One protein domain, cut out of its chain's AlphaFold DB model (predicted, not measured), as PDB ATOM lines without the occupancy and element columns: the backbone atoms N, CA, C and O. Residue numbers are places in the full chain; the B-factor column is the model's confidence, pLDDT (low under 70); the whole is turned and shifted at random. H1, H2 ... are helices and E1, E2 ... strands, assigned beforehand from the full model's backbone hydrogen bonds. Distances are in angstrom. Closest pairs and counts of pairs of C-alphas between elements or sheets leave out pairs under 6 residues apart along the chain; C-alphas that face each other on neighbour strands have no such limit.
ATOM      1  N   GLY A  23     -51.528  24.889 -13.484       76.12
ATOM      2  CA  GLY A  23     -51.104  23.615 -14.066       76.12
ATOM      3  C   GLY A  23     -51.871  23.202 -15.325       76.12
ATOM      4  O   GLY A  23     -51.606  22.139 -15.874       76.12
ATOM      5  N   ARG A  24     -52.860  23.970 -15.800       84.81
ATOM      6  CA  ARG A  24     -53.613  23.621 -17.025       84.81
ATOM      7  C   ARG A  24     -52.969  24.095 -18.321       84.81
ATOM      8  O   ARG A  24     -53.432  23.692 -19.383       84.81
ATOM      9  N   ARG A  25     -51.963  24.967 -18.277       89.88
ATOM     10  CA  ARG A  25     -51.217  25.333 -19.483       89.88
ATOM     11  C   ARG A  25     -49.948  24.503 -19.550       89.88
ATOM     12  O   ARG A  25     -49.327  24.235 -18.536       89.88
ATOM     13  N   ALA A  26     -49.568  24.119 -20.756       92.88
ATOM     14  CA  ALA A  26     -48.296  23.458 -20.994       92.88
ATOM     15  C   ALA A  26     -47.119  24.374 -20.593       92.88
ATOM     16  O   ALA A  26     -47.150  25.555 -20.963       92.88
ATOM     17  N   PRO A  27     -46.069  23.860 -19.924       94.94
ATOM     18  CA  PRO A  27     -44.806  24.582 -19.778       94.94
ATOM     19  C   PRO A  27     -44.141  24.692 -21.157       94.94
ATOM     20  O   PRO A  27     -43.708  23.682 -21.700       94.94
ATOM     21  N   ARG A  28     -44.093  25.876 -21.780       95.12
ATOM     22  CA  ARG A  28     -43.608  26.027 -23.168       95.12
ATOM     23  C   ARG A  28     -42.143  26.448 -23.228       95.12
ATOM     24  O   ARG A  28     -41.728  27.368 -22.531       95.12
ATOM     25  N   CYS A  29     -41.376  25.849 -24.138       94.25
ATOM     26  CA  CYS A  29     -39.973  26.226 -24.350       94.25
ATOM     27  C   CYS A  29     -39.817  27.609 -25.003       94.25
ATOM     28  O   CYS A  29     -38.799  28.273 -24.832       94.25
ATOM     29  N   SER A  30     -40.838  28.072 -25.730       87.19
ATOM     30  CA  SER A  30     -40.869  29.408 -26.337       87.19
ATOM     31  C   SER A  30     -41.067  30.545 -25.329       87.19
ATOM     32  O   SER A  30     -40.971  31.716 -25.706       87.19
ATOM     33  N   ASP A  31     -41.403  30.233 -24.076       84.44
ATOM     34  CA  ASP A  31     -41.638  31.250 -23.059       84.44
ATOM     35  C   ASP A  31     -40.339  31.993 -22.736       84.44
ATOM     36  O   ASP A  31     -39.289  31.405 -22.481       84.44
ATOM     37  N   SER A  32     -40.389  33.324 -22.703       81.38
ATOM     38  CA  SER A  32     -39.207  34.093 -22.319       81.38
ATOM     39  C   SER A  32     -38.954  33.978 -20.815       81.38
ATOM     40  O   SER A  32     -39.901  33.962 -20.030       81.38
ATOM     41  N   ARG A  33     -37.685  34.026 -20.395       82.12
ATOM     42  CA  ARG A  33     -37.306  34.097 -18.967       82.12
ATOM     43  C   ARG A  33     -37.919  35.298 -18.236       82.12
ATOM     44  O   ARG A  33     -38.102  35.261 -17.028       82.12
ATOM     45  N   THR A  34     -38.287  36.351 -18.973       81.88
ATOM     46  CA  THR A  34     -38.960  37.544 -18.427       81.88
ATOM     47  C   THR A  34     -40.479  37.408 -18.316       81.88
ATOM     48  O   THR A  34     -41.125  38.198 -17.632       81.88
ATOM     49  N   THR A  35     -41.062  36.423 -18.998       87.12
ATOM     50  CA  THR A  35     -42.504  36.155 -19.036       87.12
ATOM     51  C   THR A  35     -42.754  34.641 -19.046       87.12
ATOM     52  O   THR A  35     -43.314  34.131 -20.022       87.12
ATOM     53  N   PRO A  36     -42.308  33.908 -18.013       88.81
ATOM     54  CA  PRO A  36     -42.502  32.466 -17.949       88.81
ATOM     55  C   PRO A  36     -43.991  32.129 -17.798       88.81
ATOM     56  O   PRO A  36     -44.767  32.899 -17.213       88.81
ATOM     57  N   SER A  37     -44.398  30.956 -18.279       89.31
ATOM     58  CA  SER A  37     -45.670  30.358 -17.869       89.31
ATOM     59  C   SER A  37     -45.681  30.081 -16.364       89.31
ATOM     60  O   SER A  37     -44.643  29.898 -15.722       89.31
ATOM     61  N   GLY A  38     -46.883  30.050 -15.779       90.88
ATOM     62  CA  GLY A  38     -47.036  29.745 -14.357       90.88
ATOM     63  C   GLY A  38     -46.515  28.349 -14.025       90.88
ATOM     64  O   GLY A  38     -45.960  28.135 -12.957       90.88
ATOM     65  N   GLU A  39     -46.632  27.422 -14.966       93.12
ATOM     66  CA  GLU A  39     -46.195  26.041 -14.842       93.12
ATOM     67  C   GLU A  39     -44.676  25.921 -14.749       93.12
ATOM     68  O   GLU A  39     -44.193  25.227 -13.859       93.12
ATOM     69  N   VAL A  40     -43.921  26.682 -15.547       94.44
ATOM     70  CA  VAL A  40     -42.455  26.762 -15.418       94.44
ATOM     71  C   VAL A  40     -42.052  27.360 -14.064       94.44
ATOM     72  O   VAL A  40     -41.164  26.834 -13.395       94.44
ATOM     73  N   VAL A  41     -42.740  28.408 -13.596       93.56
ATOM     74  CA  VAL A  41     -42.480  28.981 -12.258       93.56
ATOM     75  C   VAL A  41     -42.748  27.955 -11.153       93.56
ATOM     76  O   VAL A  41     -41.973  27.838 -10.206       93.56
ATOM     77  N   LEU A  42     -43.825  27.180 -11.272       94.19
ATOM     78  CA  LEU A  42     -44.160  26.140 -10.306       94.19
ATOM     79  C   LEU A  42     -43.185  24.951 -10.362       94.19
ATOM     80  O   LEU A  42     -42.974  24.312  -9.335       94.19
ATOM     81  N   GLN A  43     -42.560  24.652 -11.508       96.25
ATOM     82  CA  GLN A  43     -41.427  23.713 -11.570       96.25
ATOM     83  C   GLN A  43     -40.230  24.244 -10.780       96.25
ATOM     84  O   GLN A  43     -39.703  23.530  -9.929       96.25
ATOM     85  N   ALA A  44     -39.855  25.510 -11.012       95.56
ATOM     86  CA  ALA A  44     -38.726  26.150 -10.337       95.56
ATOM     87  C   ALA A  44     -38.868  26.133  -8.807       95.56
ATOM     88  O   ALA A  44     -37.884  25.916  -8.103       95.56
ATOM     89  N   GLN A  45     -40.095  26.313  -8.310       94.38
ATOM     90  CA  GLN A  45     -40.431  26.263  -6.882       94.38
ATOM     91  C   GLN A  45     -40.499  24.841  -6.321       94.38
ATOM     92  O   GLN A  45     -40.194  24.620  -5.147       94.38
ATOM     93  N   ALA A  46     -40.953  23.882  -7.132       96.31
ATOM     94  CA  ALA A  46     -41.067  22.490  -6.721       96.31
ATOM     95  C   ALA A  46     -39.685  21.869  -6.490       96.31
ATOM     96  O   ALA A  46     -39.494  21.207  -5.474       96.31
ATOM     97  N   VAL A  47     -38.726  22.119  -7.388       97.44
ATOM     98  CA  VAL A  47     -37.362  21.569  -7.325       97.44
ATOM     99  C   VAL A  47     -36.362  22.723  -7.346       97.44
ATOM    100  O   VAL A  47     -35.891  23.126  -8.401       97.44
ATOM    101  N   GLN A  48     -36.093  23.304  -6.176       94.81
ATOM    102  CA  GLN A  48     -35.421  24.610  -6.029       94.81
ATOM    103  C   GLN A  48     -33.977  24.644  -6.532       94.81
ATOM    104  O   GLN A  48     -33.524  25.685  -7.001       94.81
ATOM    105  N   GLU A  49     -33.281  23.513  -6.479       95.38
ATOM    106  CA  GLU A  49     -31.883  23.416  -6.903       95.38
ATOM    107  C   GLU A  49     -31.740  23.063  -8.392       95.38
ATOM    108  O   GLU A  49     -30.653  23.187  -8.939       95.38
ATOM    109  N   ALA A  50     -32.819  22.655  -9.072       97.44
ATOM    110  CA  ALA A  50     -32.739  22.209 -10.461       97.44
ATOM    111  C   ALA A  50     -32.352  23.358 -11.399       97.44
ATOM    112  O   ALA A  50     -33.092  24.342 -11.492       97.44
ATOM    113  N   GLU A  51     -31.244  23.204 -12.126       97.19
ATOM    114  CA  GLU A  51     -30.812  24.139 -13.173       97.19
ATOM    115  C   GLU A  51     -31.778  24.130 -14.370       97.19
ATOM    116  O   GLU A  51     -32.127  25.184 -14.907       97.19
ATOM    117  N   TRP A  52     -32.292  22.950 -14.731       97.81
ATOM    118  CA  TRP A  52     -33.151  22.737 -15.895       97.81
ATOM    119  C   TRP A  52     -34.531  22.183 -15.525       97.81
ATOM    120  O   TRP A  52     -34.701  21.448 -14.554       97.81
ATOM    121  N   GLY A  53     -35.536  22.524 -16.331       97.25
ATOM    122  CA  GLY A  53     -36.907  22.025 -16.218       97.25
ATOM    123  C   GLY A  53     -37.455  21.556 -17.566       97.25
ATOM    124  O   GLY A  53     -37.072  22.107 -18.601       97.25
ATOM    125  N   PRO A  54     -38.346  20.550 -17.596       97.31
ATOM    126  CA  PRO A  54     -38.947  20.083 -18.834       97.31
ATOM    127  C   PRO A  54     -39.935  21.111 -19.394       97.31
ATOM    128  O   PRO A  54     -40.804  21.634 -18.685       97.31
ATOM    129  N   CYS A  55     -39.849  21.343 -20.700       96.94
ATOM    130  CA  CYS A  55     -40.797  22.161 -21.441       96.94
ATOM    131  C   CYS A  55     -41.218  21.486 -22.751       96.94
ATOM    132  O   CYS A  55     -40.598  20.535 -23.225       96.94
ATOM    133  N   LEU A  56     -42.304  21.993 -23.326       97.00
ATOM    134  CA  LEU A  56     -42.898  21.531 -24.568       97.00
ATOM    135  C   LEU A  56     -42.630  22.551 -25.676       97.00
ATOM    136  O   LEU A  56     -42.918  23.744 -25.524       97.00
ATOM    137  N   ASN A  57     -42.093  22.067 -26.793       94.88
ATOM    138  CA  ASN A  57     -42.026  22.785 -28.060       94.88
ATOM    139  C   ASN A  57     -43.401  22.680 -28.743       94.88
ATOM    140  O   ASN A  57     -44.413  23.130 -28.193       94.88
ATOM    141  N   ASP A  58     -43.445  22.040 -29.909       91.75
ATOM    142  CA  ASP A  58     -44.657  21.733 -30.650       91.75
ATOM    143  C   ASP A  58     -44.977  20.244 -30.517       91.75
ATOM    144  O   ASP A  58     -44.165  19.385 -30.859       91.75
ATOM    145  N   LEU A  59     -46.174  19.947 -30.009       95.31
ATOM    146  CA  LEU A  59     -46.665  18.577 -29.928       95.31
ATOM    147  C   LEU A  59     -47.104  18.097 -31.324       95.31
ATOM    148  O   LEU A  59     -47.757  18.863 -32.044       95.31
ATOM    149  N   PRO A  60     -46.782  16.848 -31.709       95.56
ATOM    150  CA  PRO A  60     -47.348  16.200 -32.883       95.56
ATOM    151  C   PRO A  60     -48.880  16.239 -32.902       95.56
ATOM    152  O   PRO A  60     -49.547  16.355 -31.874       95.56
ATOM    153  N   VAL A  61     -49.456  16.113 -34.098       95.00
ATOM    154  CA  VAL A  61     -50.913  16.002 -34.248       95.00
ATOM    155  C   VAL A  61     -51.407  14.766 -33.496       95.00
ATOM    156  O   VAL A  61     -50.845  13.687 -33.657       95.00
ATOM    157  N   GLY A  62     -52.473  14.939 -32.714       95.25
ATOM    158  CA  GLY A  62     -53.063  13.875 -31.901       95.25
ATOM    159  C   GLY A  62     -52.442  13.733 -30.512       95.25
ATOM    160  O   GLY A  62     -52.964  12.970 -29.706       95.25
ATOM    161  N   TRP A  63     -51.363  14.468 -30.213       97.44
ATOM    162  CA  TRP A  63     -50.783  14.525 -28.873       97.44
ATOM    163  C   TRP A  63     -51.356  15.697 -28.090       97.44
ATOM    164  O   TRP A  63     -51.449  16.820 -28.597       97.44
ATOM    165  N   GLU A  64     -51.680  15.456 -26.828       96.62
ATOM    166  CA  GLU A  64     -52.264  16.462 -25.953       96.62
ATOM    167  C   GLU A  64     -51.537  16.511 -24.613       96.62
ATOM    168  O   GLU A  64     -51.126  15.499 -24.058       96.62
ATOM    169  N   TYR A  65     -51.358  17.723 -24.092       96.75
ATOM    170  CA  TYR A  65     -50.924  17.930 -22.717       96.75
ATOM    171  C   TYR A  65     -52.146  17.852 -21.801       96.75
ATOM    172  O   TYR A  65     -53.106  18.598 -22.008       96.75
ATOM    173  N   GLU A  66     -52.086  17.012 -20.769       92.12
ATOM    174  CA  GLU A  66     -53.201  16.838 -19.834       92.12
ATOM    175  C   GLU A  66     -53.194  17.941 -18.755       92.12
ATOM    176  O   GLU A  66     -53.983  18.893 -18.767       92.12
ATOM    177  N   HIS A  67     -52.291  17.811 -17.783       91.25
ATOM    178  CA  HIS A  67     -52.166  18.692 -16.629       91.25
ATOM    179  C   HIS A  67     -50.812  18.482 -15.943       91.25
ATOM    180  O   HIS A  67     -50.217  17.409 -16.046       91.25
ATOM    181  N   GLN A  68     -50.358  19.492 -15.200       93.50
ATOM    182  CA  GLN A  68     -49.154  19.431 -14.391       93.50
ATOM    183  C   GLN A  68     -49.483  19.510 -12.902       93.50
ATOM    184  O   GLN A  68     -50.164  20.422 -12.432       93.50
ATOM    185  N   GLU A  69     -48.929  18.562 -12.160       94.62
ATOM    186  CA  GLU A  69     -48.971  18.498 -10.711       94.62
ATOM    187  C   GLU A  69     -47.623  18.911 -10.112       94.62
ATOM    188  O   GLU A  69     -46.553  18.691 -10.687       94.62
ATOM    189  N   HIS A  70     -47.677  19.492  -8.914       92.50
ATOM    190  CA  HIS A  70     -46.501  20.002  -8.222       92.50
ATOM    191  C   HIS A  70     -46.573  19.666  -6.738       92.50
ATOM    192  O   HIS A  70     -47.613  19.831  -6.092       92.50
ATOM    193  N   LYS A  71     -45.443  19.248  -6.184       93.75
ATOM    194  CA  LYS A  71     -45.204  19.140  -4.745       93.75
ATOM    195  C   LYS A  71     -43.742  19.480  -4.471       93.75
ATOM    196  O   LYS A  71     -42.928  19.547  -5.384       93.75
ATOM    197  N   LEU A  72     -43.397  19.701  -3.209       94.75
ATOM    198  CA  LEU A  72     -41.999  19.915  -2.849       94.75
ATOM    199  C   LEU A  72     -41.155  18.697  -3.270       94.75
ATOM    200  O   LEU A  72     -41.522  17.563  -2.954       94.75
ATOM    201  N   GLY A  73     -40.067  18.952  -3.993       96.81
ATOM    202  CA  GLY A  73     -39.140  17.965  -4.542       96.81
ATOM    203  C   GLY A  73     -39.574  17.317  -5.861       96.81
ATOM    204  O   GLY A  73     -38.824  16.503  -6.397       96.81
ATOM    205  N   GLU A  74     -40.762  17.632  -6.400       97.75
ATOM    206  CA  GLU A  74     -41.238  17.019  -7.647       97.75
ATOM    207  C   GLU A  74     -42.255  17.878  -8.416       97.75
ATOM    208  O   GLU A  74     -43.277  18.312  -7.876       97.75
ATOM    209  N   ALA A  75     -42.043  18.011  -9.723       97.69
ATOM    210  CA  ALA A  75     -43.053  18.482 -10.668       97.69
ATOM    211  C   ALA A  75     -43.301  17.413 -11.737       97.69
ATOM    212  O   ALA A  75     -42.346  16.847 -12.258       97.69
ATOM    213  N   ARG A  76     -44.564  17.130 -12.074       97.56
ATOM    214  CA  ARG A  76     -44.903  16.064 -13.029       97.56
ATOM    215  C   ARG A  76     -46.051  16.431 -13.958       97.56
ATOM    216  O   ARG A  76     -47.006  17.056 -13.509       97.56
ATOM    217  N   PHE A  77     -45.979  16.017 -15.215       97.31
ATOM    218  CA  PHE A  77     -47.079  16.125 -16.177       97.31
ATOM    219  C   PHE A  77     -47.100  14.923 -17.122       97.31
ATOM    220  O   PHE A  77     -46.162  14.126 -17.134       97.31
ATOM    221  N   TRP A  78     -48.159  14.813 -17.921       96.88
ATOM    222  CA  TRP A  78     -48.343  13.735 -18.892       96.88
ATOM    223  C   TRP A  78     -48.691  14.259 -20.272       96.88
ATOM    224  O   TRP A  78     -49.237  15.361 -20.407       96.88
ATOM    225  N   LEU A  79     -48.387  13.433 -21.268       97.81
ATOM    226  CA  LEU A  79     -48.895  13.568 -22.621       97.81
ATOM    227  C   LEU A  79     -49.814  12.387 -22.933       97.81
ATOM    228  O   LEU A  79     -49.468  11.243 -22.639       97.81
ATOM    229  N   ASP A  80     -50.942  12.689 -23.562       97.00
ATOM    230  CA  ASP A  80     -51.886  11.725 -24.120       97.00
ATOM    231  C   ASP A  80     -51.714  11.663 -25.640       97.00
ATOM    232  O   ASP A  80     -51.266  12.633 -26.261       97.00
ATOM    233  N   SER A  81     -52.077  10.536 -26.249       96.31
ATOM    234  CA  SER A  81     -52.115  10.378 -27.701       96.31
ATOM    235  C   SER A  81     -53.390   9.668 -28.141       96.31
ATOM    236  O   SER A  81     -53.731   8.599 -27.639       96.31
ATOM    237  N   ASP A  82     -54.040  10.205 -29.171       94.75
ATOM    238  CA  ASP A  82     -55.176   9.560 -29.843       94.75
ATOM    239  C   ASP A  82     -54.840   8.193 -30.474       94.75
ATOM    240  O   ASP A  82     -55.747   7.422 -30.789       94.75
ATOM    241  N   ARG A  83     -53.547   7.892 -30.658       91.50
ATOM    242  CA  ARG A  83     -53.043   6.651 -31.262       91.50
ATOM    243  C   ARG A  83     -52.261   5.761 -30.304       91.50
ATOM    244  O   ARG A  83     -52.290   4.553 -30.503       91.50
ATOM    245  N   MET A  84     -51.577   6.350 -29.317       93.62
ATOM    246  CA  MET A  84     -50.715   5.623 -28.369       93.62
ATOM    247  C   MET A  84     -51.287   5.525 -26.948       93.62
ATOM    248  O   MET A  84     -50.650   4.952 -26.070       93.62
ATOM    249  N   GLY A  85     -52.491   6.057 -26.725       91.81
ATOM    250  CA  GLY A  85     -53.220   5.942 -25.466       91.81
ATOM    251  C   GLY A  85     -53.019   7.111 -24.502       91.81
ATOM    252  O   GLY A  85     -52.253   8.051 -24.740       91.81
ATOM    253  N   ASP A  86     -53.756   7.041 -23.396       94.25
ATOM    254  CA  ASP A  86     -53.681   8.014 -22.309       94.25
ATOM    255  C   ASP A  86     -52.347   7.863 -21.566       94.25
ATOM    256  O   ASP A  86     -51.920   6.752 -21.248       94.25
ATOM    257  N   ARG A  87     -51.715   8.989 -21.230       95.25
ATOM    258  CA  ARG A  87     -50.472   9.079 -20.452       95.25
ATOM    259  C   ARG A  87     -49.329   8.239 -21.006       95.25
ATOM    260  O   ARG A  87     -48.484   7.773 -20.240       95.25
ATOM    261  N   PHE A  88     -49.274   8.107 -22.328       96.06
ATOM    262  CA  PHE A  88     -48.223   7.361 -23.017       96.06
ATOM    263  C   PHE A  88     -46.821   7.927 -22.719       96.06
ATOM    264  O   PHE A  88     -45.825   7.220 -22.854       96.06
ATOM    265  N   VAL A  89     -46.722   9.188 -22.270       97.81
ATOM    266  CA  VAL A  89     -45.504   9.752 -21.666       97.81
ATOM    267  C   VAL A  89     -45.827  10.386 -20.316       97.81
ATOM    268  O   VAL A  89     -46.647  11.300 -20.226       97.81
ATOM    269  N   THR A  90     -45.103   9.974 -19.276       98.19
ATOM    270  CA  THR A  90     -45.043  10.660 -17.979       98.19
ATOM    271  C   THR A  90     -43.713  11.395 -17.850       98.19
ATOM    272  O   THR A  90     -42.654  10.786 -17.971       98.19
ATOM    273  N   VAL A  91     -43.754  12.694 -17.560       98.44
ATOM    274  CA  VAL A  91     -42.564  13.532 -17.370       98.44
ATOM    275  C   VAL A  91     -42.474  13.977 -15.920       98.44
ATOM    276  O   VAL A  91     -43.440  14.513 -15.375       98.44
ATOM    277  N   ARG A  92     -41.314  13.785 -15.289       98.44
ATOM    278  CA  ARG A  92     -41.073  14.137 -13.883       98.44
ATOM    279  C   ARG A  92     -39.769  14.902 -13.748       98.44
ATOM    280  O   ARG A  92     -38.728  14.400 -14.138       98.44
ATOM    281  N   LEU A  93     -39.816  16.083 -13.149       98.69
ATOM    282  CA  LEU A  93     -38.652  16.797 -12.636       98.69
ATOM    283  C   LEU A  93     -38.518  16.481 -11.147       98.69
ATOM    284  O   LEU A  93     -39.462  16.717 -10.392       98.69
ATOM    285  N   VAL A  94     -37.364  15.966 -10.735       98.62
ATOM    286  CA  VAL A  94     -37.042  15.599  -9.347       98.62
ATOM    287  C   VAL A  94     -35.655  16.114  -8.956       98.62
ATOM    288  O   VAL A  94     -34.851  16.459  -9.817       98.62
ATOM    289  N   GLU A  95     -35.358  16.154  -7.657       97.44
ATOM    290  CA  GLU A  95     -34.058  16.615  -7.127       97.44
ATOM    291  C   GLU A  95     -32.883  15.704  -7.523       97.44
ATOM    292  O   GLU A  95     -31.755  16.160  -7.680       97.44
ATOM    293  N   SER A  96     -33.124  14.397  -7.661       96.38
ATOM    294  CA  SER A  96     -32.130  13.414  -8.110       96.38
ATOM    295  C   SER A  96     -32.814  12.126  -8.573       96.38
ATOM    296  O   SER A  96     -33.967  11.866  -8.221       96.38
ATOM    297  N   CYS A  97     -32.109  11.311  -9.356       97.00
ATOM    298  CA  CYS A  97     -32.596  10.021  -9.836       97.00
ATOM    299  C   CYS A  97     -31.486   8.960  -9.802       97.00
ATOM    300  O   CYS A  97     -30.300   9.282  -9.875       97.00
ATOM    301  N   ASP A  98     -31.884   7.695  -9.672       96.00
ATOM    302  CA  ASP A  98     -30.988   6.547  -9.809       96.00
ATOM    303  C   ASP A  98     -31.010   6.067 -11.263       96.00
ATOM    304  O   ASP A  98     -32.052   5.650 -11.765       96.00
ATOM    305  N   VAL A  99     -29.857   6.139 -11.929       96.69
ATOM    306  CA  VAL A  99     -29.673   5.705 -13.325       96.69
ATOM    307  C   VAL A  99     -29.055   4.307 -13.423       96.69
ATOM    308  O   VAL A  99     -28.574   3.898 -14.478       96.69
ATOM    309  N   SER A 100     -29.026   3.554 -12.321       95.38
ATOM    310  CA  SER A 100     -28.510   2.186 -12.305       95.38
ATOM    311  C   SER A 100     -29.242   1.306 -13.321       95.38
ATOM    312  O   SER A 100     -30.465   1.198 -13.309       95.38
ATOM    313  N   GLY A 101     -28.480   0.645 -14.195       93.62
ATOM    314  CA  GLY A 101     -29.022  -0.189 -15.274       93.62
ATOM    315  C   GLY A 101     -29.339   0.570 -16.565       93.62
ATOM    316  O   GLY A 101     -29.657  -0.069 -17.563       93.62
ATOM    317  N   ALA A 102     -29.204   1.897 -16.573       96.31
ATOM    318  CA  ALA A 102     -29.328   2.700 -17.779       96.31
ATOM    319  C   ALA A 102     -28.017   2.727 -18.582       96.31
ATOM    320  O   ALA A 102     -26.916   2.632 -18.032       96.31
ATOM    321  N   THR A 103     -28.142   2.897 -19.894       95.69
ATOM    322  CA  THR A 103     -27.017   3.104 -20.814       95.69
ATOM    323  C   THR A 103     -26.918   4.584 -21.163       95.69
ATOM    324  O   THR A 103     -27.943   5.229 -21.376       95.69
ATOM    325  N   ALA A 104     -25.702   5.134 -21.214       94.50
ATOM    326  CA  ALA A 104     -25.493   6.500 -21.688       94.50
ATOM    327  C   ALA A 104     -25.895   6.606 -23.170       94.50
ATOM    328  O   ALA A 104     -25.487   5.771 -23.980       94.50
ATOM    329  N   ALA A 105     -26.697   7.613 -23.499       90.62
ATOM    330  CA  ALA A 105     -27.077   7.943 -24.867       90.62
ATOM    331  C   ALA A 105     -26.189   9.071 -25.414       90.62
ATOM    332  O   ALA A 105     -25.451   9.712 -24.663       90.62
ATOM    333  N   ASP A 106     -26.271   9.314 -26.721       86.31
ATOM    334  CA  ASP A 106     -25.542  10.412 -27.353       86.31
ATOM    335  C   ASP A 106     -25.915  11.768 -26.731       86.31
ATOM    336  O   ASP A 106     -27.076  12.037 -26.400       86.31
ATOM    337  N   GLU A 107     -24.906  12.628 -26.578       76.62
ATOM    338  CA  GLU A 107     -25.031  13.950 -25.968       76.62
ATOM    339  C   GLU A 107     -25.936  14.850 -26.824       76.62
ATOM    340  O   GLU A 107     -25.547  15.321 -27.896       76.62
ATOM    341  N   SER A 108     -27.160  15.098 -26.351       72.62
ATOM    342  CA  SER A 108     -28.096  16.026 -26.997       72.62
ATOM    343  C   SER A 108     -27.967  17.464 -26.484       72.62
ATOM    344  O   SER A 108     -28.396  18.396 -27.168       72.62
ATOM    345  N   HIS A 109     -27.368  17.667 -25.304       86.88
ATOM    346  CA  HIS A 109     -27.169  18.980 -24.693       86.88
ATOM    347  C   HIS A 109     -25.909  18.999 -23.804       86.88
ATOM    348  O   HIS A 109     -25.742  18.102 -22.983       86.88
ATOM    349  N   PRO A 110     -25.060  20.043 -23.875       88.69
ATOM    350  CA  PRO A 110     -23.736  20.038 -23.240       88.69
ATOM    351  C   PRO A 110     -23.718  20.082 -21.711       88.69
ATOM    352  O   PRO A 110     -22.682  19.837 -21.102       88.69
ATOM    353  N   ALA A 111     -24.841  20.441 -21.092       92.25
ATOM    354  CA  ALA A 111     -24.994  20.494 -19.636       92.25
ATOM    355  C   ALA A 111     -25.910  19.388 -19.082       92.25
ATOM    356  O   ALA A 111     -26.231  19.407 -17.899       92.25
ATOM    357  N   ILE A 112     -26.399  18.477 -19.934       95.56
ATOM    358  CA  ILE A 112     -27.391  17.471 -19.543       95.56
ATOM    359  C   ILE A 112     -26.958  16.107 -20.074       95.56
ATOM    360  O   ILE A 112     -27.011  15.851 -21.278       95.56
ATOM    361  N   ASP A 113     -26.611  15.212 -19.158       96.19
ATOM    362  CA  ASP A 113     -26.293  13.828 -19.488       96.19
ATOM    363  C   ASP A 113     -27.587  13.029 -19.694       96.19
ATOM    364  O   ASP A 113     -28.494  13.070 -18.855       96.19
ATOM    365  N   ARG A 114     -27.678  12.272 -20.796       95.81
ATOM    366  CA  ARG A 114     -28.831  11.413 -21.102       95.81
ATOM    367  C   ARG A 114     -28.503   9.943 -20.848       95.81
ATOM    368  O   ARG A 114     -27.548   9.407 -21.405       95.81
ATOM    369  N   PHE A 115     -29.357   9.270 -20.083       96.81
ATOM    370  CA  PHE A 115     -29.311   7.824 -19.865       96.81
ATOM    371  C   PHE A 115     -30.646   7.177 -20.227       96.81
ATOM    372  O   PHE A 115     -31.701   7.784 -20.063       96.81
ATOM    373  N   VAL A 116     -30.611   5.937 -20.712       95.50
ATOM    374  CA  VAL A 116     -31.796   5.227 -21.207       95.50
ATOM    375  C   VAL A 116     -31.845   3.802 -20.662       95.50
ATOM    376  O   VAL A 116     -30.860   3.066 -20.733       95.50
ATOM    377  N   ILE A 117     -33.009   3.405 -20.151       95.50
ATOM    378  CA  ILE A 117     -33.388   2.004 -19.940       95.50
ATOM    379  C   ILE A 117     -34.421   1.661 -21.016       95.50
ATOM    380  O   ILE A 117     -35.544   2.163 -20.965       95.50
ATOM    381  N   GLU A 118     -34.052   0.838 -21.999       90.25
ATOM    382  CA  GLU A 118     -34.985   0.332 -23.015       90.25
ATOM    383  C   GLU A 118     -35.548  -1.019 -22.566       90.25
ATOM    384  O   GLU A 118     -34.791  -1.955 -22.312       90.25
ATOM    385  N   ASN A 119     -36.875  -1.117 -22.445       82.50
ATOM    386  CA  ASN A 119     -37.550  -2.310 -21.923       82.50
ATOM    387  C   ASN A 119     -38.174  -3.168 -23.029       82.50
ATOM    388  O   ASN A 119     -38.203  -4.391 -22.909       82.50
ATOM    389  N   ARG A 120     -38.704  -2.540 -24.086       74.56
ATOM    390  CA  ARG A 120     -39.315  -3.231 -25.228       74.56
ATOM    391  C   ARG A 120     -39.281  -2.347 -26.462       74.56
ATOM    392  O   ARG A 120     -39.647  -1.173 -26.380       74.56
ATOM    393  N   VAL A 121     -38.869  -2.932 -27.583       71.25
ATOM    394  CA  VAL A 121     -38.914  -2.281 -28.884       71.25
ATOM    395  C   VAL A 121     -39.278  -3.301 -29.959       71.25
ATOM    396  O   VAL A 121     -38.431  -4.086 -30.378       71.25
ATOM    397  N   ASP A 122     -40.525  -3.271 -30.418       72.19
ATOM    398  CA  ASP A 122     -40.990  -4.165 -31.481       72.19
ATOM    399  C   ASP A 122     -40.729  -3.506 -32.844       72.19
ATOM    400  O   ASP A 122     -41.639  -2.948 -33.454       72.19
ATOM    401  N   ARG A 123     -39.466  -3.481 -33.289       66.69
ATOM    402  CA  ARG A 123     -39.066  -2.847 -34.566       66.69
ATOM    403  C   ARG A 123     -39.049  -3.807 -35.757       66.69
ATOM    404  O   ARG A 123     -39.313  -3.375 -36.879       66.69
ATOM    405  N   SER A 227     -45.220  -1.681 -29.964       86.06
ATOM    406  CA  SER A 227     -45.039  -1.042 -28.667       86.06
ATOM    407  C   SER A 227     -43.605  -0.566 -28.469       86.06
ATOM    408  O   SER A 227     -42.637  -1.198 -28.906       86.06
ATOM    409  N   TYR A 228     -43.473   0.569 -27.789       90.62
ATOM    410  CA  TYR A 228     -42.203   1.125 -27.350       90.62
ATOM    411  C   TYR A 228     -42.282   1.466 -25.865       90.62
ATOM    412  O   TYR A 228     -43.129   2.251 -25.431       90.62
ATOM    413  N   ARG A 229     -41.376   0.877 -25.077       94.00
ATOM    414  CA  ARG A 229     -41.276   1.129 -23.635       94.00
ATOM    415  C   ARG A 229     -39.854   1.473 -23.245       94.00
ATOM    416  O   ARG A 229     -38.948   0.649 -23.396       94.00
ATOM    417  N   ALA A 230     -39.673   2.657 -22.677       95.75
ATOM    418  CA  ALA A 230     -38.376   3.115 -22.204       95.75
ATOM    419  C   ALA A 230     -38.507   4.089 -21.032       95.75
ATOM    420  O   ALA A 230     -39.537   4.734 -20.840       95.75
ATOM    421  N   THR A 231     -37.423   4.224 -20.275       97.44
ATOM    422  CA  THR A 231     -37.251   5.301 -19.303       97.44
ATOM    423  C   THR A 231     -36.024   6.111 -19.680       97.44
ATOM    424  O   THR A 231     -34.924   5.560 -19.770       97.44
ATOM    425  N   TRP A 232     -36.201   7.408 -19.923       96.88
ATOM    426  CA  TRP A 232     -35.093   8.326 -20.181       96.88
ATOM    427  C   TRP A 232     -34.818   9.159 -18.940       96.88
ATOM    428  O   TRP A 232     -35.742   9.684 -18.321       96.88
ATOM    429  N   PHE A 233     -33.544   9.316 -18.612       97.81
ATOM    430  CA  PHE A 233     -33.062  10.161 -17.533       97.81
ATOM    431  C   PHE A 233     -32.205  11.263 -18.132       97.81
ATOM    432  O   PHE A 233     -31.285  10.987 -18.897       97.81
ATOM    433  N   HIS A 234     -32.498  12.497 -17.761       97.69
ATOM    434  CA  HIS A 234     -31.723  13.676 -18.109       97.69
ATOM    435  C   HIS A 234     -31.191  14.270 -16.816       97.69
ATOM    436  O   HIS A 234     -31.957  14.822 -16.026       97.69
ATOM    437  N   VAL A 235     -29.896  14.089 -16.580       97.75
ATOM    438  CA  VAL A 235     -29.219  14.418 -15.324       97.75
ATOM    439  C   VAL A 235     -28.414  15.699 -15.510       97.75
ATOM    440  O   VAL A 235     -27.704  15.845 -16.502       97.75
ATOM    441  N   PHE A 236     -28.537  16.627 -14.565       97.38
ATOM    442  CA  PHE A 236     -27.862  17.929 -14.579       97.38
ATOM    443  C   PHE A 236     -27.687  18.455 -13.149       97.38
ATOM    444  O   PHE A 236     -28.026  17.775 -12.174       97.38
ATOM    445  N   GLU A 237     -27.129  19.656 -12.992       96.69
ATOM    446  CA  GLU A 237     -26.884  20.221 -11.669       96.69
ATOM    447  C   GLU A 237     -28.197  20.456 -10.896       96.69
ATOM    448  O   GLU A 237     -29.146  21.084 -11.372       96.69
ATOM    449  N   GLY A 238     -28.265  19.879  -9.693       96.56
ATOM    450  CA  GLY A 238     -29.386  20.041  -8.766       96.56
ATOM    451  C   GLY A 238     -30.712  19.394  -9.188       96.56
ATOM    452  O   GLY A 238     -31.733  19.649  -8.543       96.56
ATOM    453  N   GLY A 239     -30.734  18.558 -10.235       97.62
ATOM    454  CA  GLY A 239     -31.968  17.902 -10.665       97.62
ATOM    455  C   GLY A 239     -31.812  16.748 -11.653       97.62
ATOM    456  O   GLY A 239     -30.740  16.442 -12.172       97.62
ATOM    457  N   CYS A 240     -32.939  16.085 -11.903       98.31
ATOM    458  CA  CYS A 240     -33.086  15.067 -12.932       98.31
ATOM    459  C   CYS A 240     -34.488  15.126 -13.543       98.31
ATOM    460  O   CYS A 240     -35.482  15.243 -12.819       98.31
ATOM    461  N   ILE A 241     -34.572  15.018 -14.869       98.44
ATOM    462  CA  ILE A 241     -35.837  14.835 -15.586       98.44
ATOM    463  C   ILE A 241     -35.955  13.375 -16.007       98.44
ATOM    464  O   ILE A 241     -35.059  12.833 -16.648       98.44
ATOM    465  N   ILE A 242     -37.073  12.751 -15.653       98.38
ATOM    466  CA  ILE A 242     -37.397  11.365 -15.969       98.38
ATOM    467  C   ILE A 242     -38.572  11.359 -16.944       98.38
ATOM    468  O   ILE A 242     -39.618  11.945 -16.651       98.38
ATOM    469  N   TYR A 243     -38.400  10.683 -18.074       97.75
ATOM    470  CA  TYR A 243     -39.459  10.391 -19.035       97.75
ATOM    471  C   TYR A 243     -39.768   8.901 -18.959       97.75
ATOM    472  O   TYR A 243     -38.923   8.084 -19.313       97.75
ATOM    473  N   GLU A 244     -40.956   8.542 -18.488       97.69
ATOM    474  CA  GLU A 244     -41.470   7.171 -18.542       97.69
ATOM    475  C   GLU A 244     -42.371   7.075 -19.776       97.69
ATOM    476  O   GLU A 244     -43.364   7.797 -19.868       97.69
ATOM    477  N   ILE A 245     -41.979   6.248 -20.747       97.25
ATOM    478  CA  ILE A 245     -42.624   6.143 -22.058       97.25
ATOM    479  C   ILE A 245     -43.259   4.763 -22.174       97.25
ATOM    480  O   ILE A 245     -42.578   3.742 -22.060       97.25
ATOM    481  N   GLU A 246     -44.560   4.756 -22.427       95.19
ATOM    482  CA  GLU A 246     -45.390   3.587 -22.676       95.19
ATOM    483  C   GLU A 246     -46.256   3.869 -23.903       95.19
ATOM    484  O   GLU A 246     -47.400   4.295 -23.790       95.19
ATOM    485  N   ALA A 247     -45.675   3.690 -25.087       93.38
ATOM    486  CA  ALA A 247     -46.367   3.891 -26.350       93.38
ATOM    487  C   ALA A 247     -46.831   2.540 -26.898       93.38
ATOM    488  O   ALA A 247     -45.997   1.682 -27.187       93.38
ATOM    489  N   ASP A 248     -48.144   2.352 -27.030       89.06
ATOM    490  CA  ASP A 248     -48.740   1.153 -27.620       89.06
ATOM    491  C   ASP A 248     -49.631   1.551 -28.806       89.06
ATOM    492  O   ASP A 248     -50.568   2.328 -28.649       89.06
ATOM    493  N   GLY A 249     -49.387   0.986 -29.987       85.75
ATOM    494  CA  GLY A 249     -50.182   1.229 -31.191       85.75
ATOM    495  C   GLY A 249     -49.500   2.128 -32.232       85.75
ATOM    496  O   GLY A 249     -48.297   2.394 -32.148       85.75
ATOM    497  N   PRO A 250     -50.241   2.569 -33.266       83.00
ATOM    498  CA  PRO A 250     -49.671   3.256 -34.426       83.00
ATOM    499  C   PRO A 250     -48.861   4.512 -34.063       83.00
ATOM    500  O   PRO A 250     -49.357   5.394 -33.363       83.00
ATOM    501  N   GLY A 251     -47.647   4.637 -34.607       85.38
ATOM    502  CA  GLY A 251     -46.724   5.746 -34.326       85.38
ATOM    503  C   GLY A 251     -45.706   5.457 -33.217       85.38
ATOM    504  O   GLY A 251     -44.812   6.273 -32.987       85.38
ATOM    505  N   SER A 252     -45.788   4.296 -32.556       87.81
ATOM    506  CA  SER A 252     -44.783   3.881 -31.567       87.81
ATOM    507  C   SER A 252     -43.395   3.647 -32.191       87.81
ATOM    508  O   SER A 252     -42.389   3.770 -31.500       87.81
ATOM    509  N   ASP A 253     -43.311   3.379 -33.497       81.19
ATOM    510  CA  ASP A 253     -42.069   3.287 -34.281       81.19
ATOM    511  C   ASP A 253     -41.330   4.628 -34.408       81.19
ATOM    512  O   ASP A 253     -40.098   4.663 -34.429       81.19
ATOM    513  N   THR A 254     -42.062   5.746 -34.465       87.00
ATOM    514  CA  THR A 254     -41.483   7.094 -34.610       87.00
ATOM    515  C   THR A 254     -41.400   7.869 -33.300       87.00
ATOM    516  O   THR A 254     -40.803   8.952 -33.273       87.00
ATOM    517  N   VAL A 255     -41.942   7.321 -32.205       91.62
ATOM    518  CA  VAL A 255     -42.147   8.041 -30.940       91.62
ATOM    519  C   VAL A 255     -40.869   8.665 -30.382       91.62
ATOM    520  O   VAL A 255     -40.919   9.779 -29.872       91.62
ATOM    521  N   ILE A 256     -39.708   8.018 -30.537       91.06
ATOM    522  CA  ILE A 256     -38.419   8.557 -30.072       91.06
ATOM    523  C   ILE A 256     -38.119   9.893 -30.759       91.06
ATOM    524  O   ILE A 256     -37.875  10.903 -30.101       91.06
ATOM    525  N   ALA A 257     -38.185   9.907 -32.092       90.88
ATOM    526  CA  ALA A 257     -37.895  11.094 -32.886       90.88
ATOM    527  C   ALA A 257     -38.956  12.185 -32.687       90.88
ATOM    528  O   ALA A 257     -38.649  13.375 -32.784       90.88
ATOM    529  N   ASP A 258     -40.205  11.791 -32.439       95.06
ATOM    530  CA  ASP A 258     -41.289  12.718 -32.126       95.06
ATOM    531  C   ASP A 258     -41.106  13.358 -30.746       95.06
ATOM    532  O   ASP A 258     -41.252  14.576 -30.625       95.06
ATOM    533  N   LEU A 259     -40.691  12.585 -29.739       95.38
ATOM    534  CA  LEU A 259     -40.380  13.074 -28.397       95.38
ATOM    535  C   LEU A 259     -39.185  14.027 -28.392       95.38
ATOM    536  O   LEU A 259     -39.292  15.106 -27.812       95.38
ATOM    537  N   ASP A 260     -38.096  13.690 -29.087       92.81
ATOM    538  CA  ASP A 260     -36.915  14.561 -29.196       92.81
ATOM    539  C   ASP A 260     -37.249  15.927 -29.837       92.81
ATOM    540  O   ASP A 260     -36.577  16.925 -29.577       92.81
ATOM    541  N   ARG A 261     -38.298  15.998 -30.671       94.12
ATOM    542  CA  ARG A 261     -38.805  17.258 -31.248       94.12
ATOM    543  C   ARG A 261     -39.793  17.975 -30.325       94.12
ATOM    544  O   ARG A 261     -39.758  19.203 -30.220       94.12
ATOM    545  N   ALA A 262     -40.687  17.224 -29.688       96.25
ATOM    546  CA  ALA A 262     -41.769  17.750 -28.862       96.25
ATOM    547  C   ALA A 262     -41.282  18.301 -27.516       96.25
ATOM    548  O   ALA A 262     -41.877  19.238 -26.978       96.25
ATOM    549  N   LEU A 263     -40.211  17.726 -26.975       95.25
ATOM    550  CA  LEU A 263     -39.679  18.028 -25.654       95.25
ATOM    551  C   LEU A 263     -38.446  18.926 -25.743       95.25
ATOM    552  O   LEU A 263     -37.686  18.893 -26.707       95.25
ATOM    553  N   GLY A 264     -38.244  19.738 -24.714       95.50
ATOM    554  CA  GLY A 264     -37.055  20.565 -24.569       95.50
ATOM    555  C   GLY A 264     -36.756  20.892 -23.112       95.50
ATOM    556  O   GLY A 264     -37.430  20.418 -22.192       95.50
ATOM    557  N   PHE A 265     -35.742  21.736 -22.922       96.12
ATOM    558  CA  PHE A 265     -35.259  22.152 -21.610       96.12
ATOM    559  C   PHE A 265     -35.410  23.659 -21.426       96.12
ATOM    560  O   PHE A 265     -35.085  24.451 -22.313       96.12
ATOM    561  N   TYR A 266     -35.898  24.044 -20.252       96.69
ATOM    562  CA  TYR A 266     -36.012  25.421 -19.807       96.69
ATOM    563  C   TYR A 266     -34.983  25.700 -18.713       96.69
ATOM    564  O   TYR A 266     -34.890  24.944 -17.751       96.69
ATOM    565  N   ASP A 267     -34.250  26.800 -18.849       96.25
ATOM    566  CA  ASP A 267     -33.237  27.267 -17.897       96.25
ATOM    567  C   ASP A 267     -33.925  27.872 -16.653       96.25
ATOM    568  O   ASP A 267     -34.366  29.031 -16.653       96.25
ATOM    569  N   LEU A 268     -34.112  27.041 -15.620       96.06
ATOM    570  CA  LEU A 268     -34.763  27.415 -14.363       96.06
ATOM    571  C   LEU A 268     -33.837  28.257 -13.485       96.06
ATOM    572  O   LEU A 268     -34.323  29.141 -12.778       96.06
ATOM    573  N   GLU A 269     -32.523  28.032 -13.540       94.88
ATOM    574  CA  GLU A 269     -31.553  28.853 -12.811       94.88
ATOM    575  C   GLU A 269     -31.638  30.314 -13.256       94.88
ATOM    576  O   GLU A 269     -31.874  31.205 -12.432       94.88
ATOM    577  N   ALA A 270     -31.572  30.577 -14.561       93.88
ATOM    578  CA  ALA A 270     -31.657  31.939 -15.064       93.88
ATOM    579  C   ALA A 270     -33.034  32.579 -14.835       93.88
ATOM    580  O   ALA A 270     -33.137  33.805 -14.723       93.88
ATOM    581  N   LEU A 271     -34.103  31.778 -14.762       94.88
ATOM    582  CA  LEU A 271     -35.410  32.268 -14.330       94.88
ATOM    583  C   LEU A 271     -35.374  32.738 -12.869       94.88
ATOM    584  O   LEU A 271     -35.865  33.833 -12.574       94.88
ATOM    585  N   ARG A 272     -34.789  31.951 -11.960       93.44
ATOM    586  CA  ARG A 272     -34.643  32.344 -10.549       93.44
ATOM    587  C   ARG A 272     -33.759  33.578 -10.412       93.44
ATOM    588  O   ARG A 272     -34.132  34.511  -9.705       93.44
ATOM    589  N   ASP A 273     -32.652  33.655 -11.144       93.31
ATOM    590  CA  ASP A 273     -31.783  34.837 -11.166       93.31
ATOM    591  C   ASP A 273     -32.510  36.091 -11.646       93.31
ATOM    592  O   ASP A 273     -32.390  37.164 -11.043       93.31
ATOM    593  N   TYR A 274     -33.326  35.958 -12.693       92.19
ATOM    594  CA  TYR A 274     -34.193  37.043 -13.123       92.19
ATOM    595  C   TYR A 274     -35.185  37.427 -12.018       92.19
ATOM    596  O   TYR A 274     -35.288  38.610 -11.695       92.19
ATOM    597  N   GLY A 275     -35.848  36.459 -11.380       90.69
ATOM    598  CA  GLY A 275     -36.740  36.687 -10.240       90.69
ATOM    599  C   GLY A 275     -36.066  37.472  -9.111       90.69
ATOM    600  O   GLY A 275     -36.568  38.527  -8.710       90.69
ATOM    601  N   ARG A 276     -34.873  37.041  -8.685       92.50
ATOM    602  CA  ARG A 276     -34.048  37.714  -7.665       92.50
ATOM    603  C   ARG A 276     -33.696  39.140  -8.069       92.50
ATOM    604  O   ARG A 276     -33.787  40.050  -7.246       92.50
ATOM    605  N   SER A 277     -33.372  39.371  -9.345       91.88
ATOM    606  CA  SER A 277     -33.106  40.721  -9.870       91.88
ATOM    607  C   SER A 277     -34.321  41.656  -9.774       91.88
ATOM    608  O   SER A 277     -34.157  42.874  -9.692       91.88
ATOM    609  N   GLN A 278     -35.534  41.093  -9.755       90.25
ATOM    610  CA  GLN A 278     -36.798  41.812  -9.576       90.25
ATOM    611  C   GLN A 278     -37.262  41.861  -8.107       90.25
ATOM    612  O   GLN A 278     -38.330  42.400  -7.820       90.25
ATOM    613  N   GLY A 279     -36.473  41.328  -7.166       89.94
ATOM    614  CA  GLY A 279     -36.816  41.273  -5.744       89.94
ATOM    615  C   GLY A 279     -37.813  40.170  -5.375       89.94
ATOM    616  O   GLY A 279     -38.470  40.273  -4.341       89.94
TER     617      GLY A 279
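What this domain is: This is residues 23 to 123 and 227 to 279 of the 282 residues of an uncharacterized protein of Acidimicrobiia bacterium (UniProt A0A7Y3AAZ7). A twisted six-stranded sheet forms one wall, and over one of its faces pack H1, the small strand pair E1 and E8, and H2. H3 leads on from E8, away from the sheet, to one end of the longest axis, while the long link after E4 crosses to the sheet's far edge at E5. The printed part has 154 residues, with three named helices and eight named strands in the order H1 E1 E2 E3 E4 E5 E6 E7 H2 E8 H3. The large sheet, E2 - E3 - E4 - E7 - E6 - E5, is antiparallel throughout, and the class is mixed, helices and strands. The whole is compact, with a radius of gyration of the C-alphas of 15.2 A, yet elongated, spanning 52 by 32 by 25 A.

Where its parts are: Find C-alpha 63 at (-50.783, 14.525, -28.873); from there E2 runs 25.2 A to residue 71. E3 is residues 74 to 81, 23.8 A, and E4 residues 85 to 94, 24.8 A. Look next at E7, residues 239 to 248, 29.1 A, E6, residues 227 to 236, 29.2 A, and E5, residues 113 to 121, 22.5 A, which bends by 54 degrees at residue 118. The small sheet is E1, residues 52 to 56, and E8, residues 263 to 267. H1, residues 38 to 46, begins at C-alpha 38 at (-47.036, 29.745, -14.357). H2 is residues 255 to 262; H3, residues 268 to 277, runs 14.1 A to C-alpha 277 at (-33.106, 40.721, -9.870).

How they stand to each other: Begin with the meander E2 E3 E4, each strand the antiparallel neighbour of the one before, in two hairpins: N 69 and O 76 are 2.8 A apart, N 91 and O 77 2.8 A. E4 and E7 are antiparallel, with N 92 and O 242 at 2.8 A. E6 and E7 form a hairpin, with N 234 and O 241 at 2.8 A; E5, an edge strand, has N 115 and O 233 of E6 at 2.8 A. H1 and H2 are on the same face, two layers with the sheet. H1 is over E2 and E3, at a height over the sheet of 8.5 A; its closest C-alphas to E3 are Ala 46 and Glu 74, 5.6 A. H2 is only just over E7, with 3 of its C-alphas falling on it, at a height of 9.3 A; the C-alphas of Ala 247 and Val 255 are closest, 7.5 A. E1 and E8 are antiparallel, with N 266 and O 53 at 2.8 A; the closest C-alphas of E1 and E4 are Gly 53 and Leu 93, 6.6 A. H3 is not on the large sheet; it only just touches H1, with 3 pairs of C-alphas within 8 A, closest at Ala 44 and Leu 268, 5.8 A, about perpendicular at 85 degrees. In H1, H2 and H3 every O i to N i+4 pair is within hydrogen-bond range.

The domain as a whole: The two C-alphas farthest apart, Arg 123 and Gly 279, are 52.7 A apart. Residues 124 to 226 are not printed; C-alphas 123 and 227 are 8.6 A apart across the cut. The link E4 to E5 is long, 18 residues, and in it residues 103 to 104 pair antiparallel with residues 115 to 116 of E5. The mean pLDDT of the printed part is 92.9, and residue 123 alone is under 70.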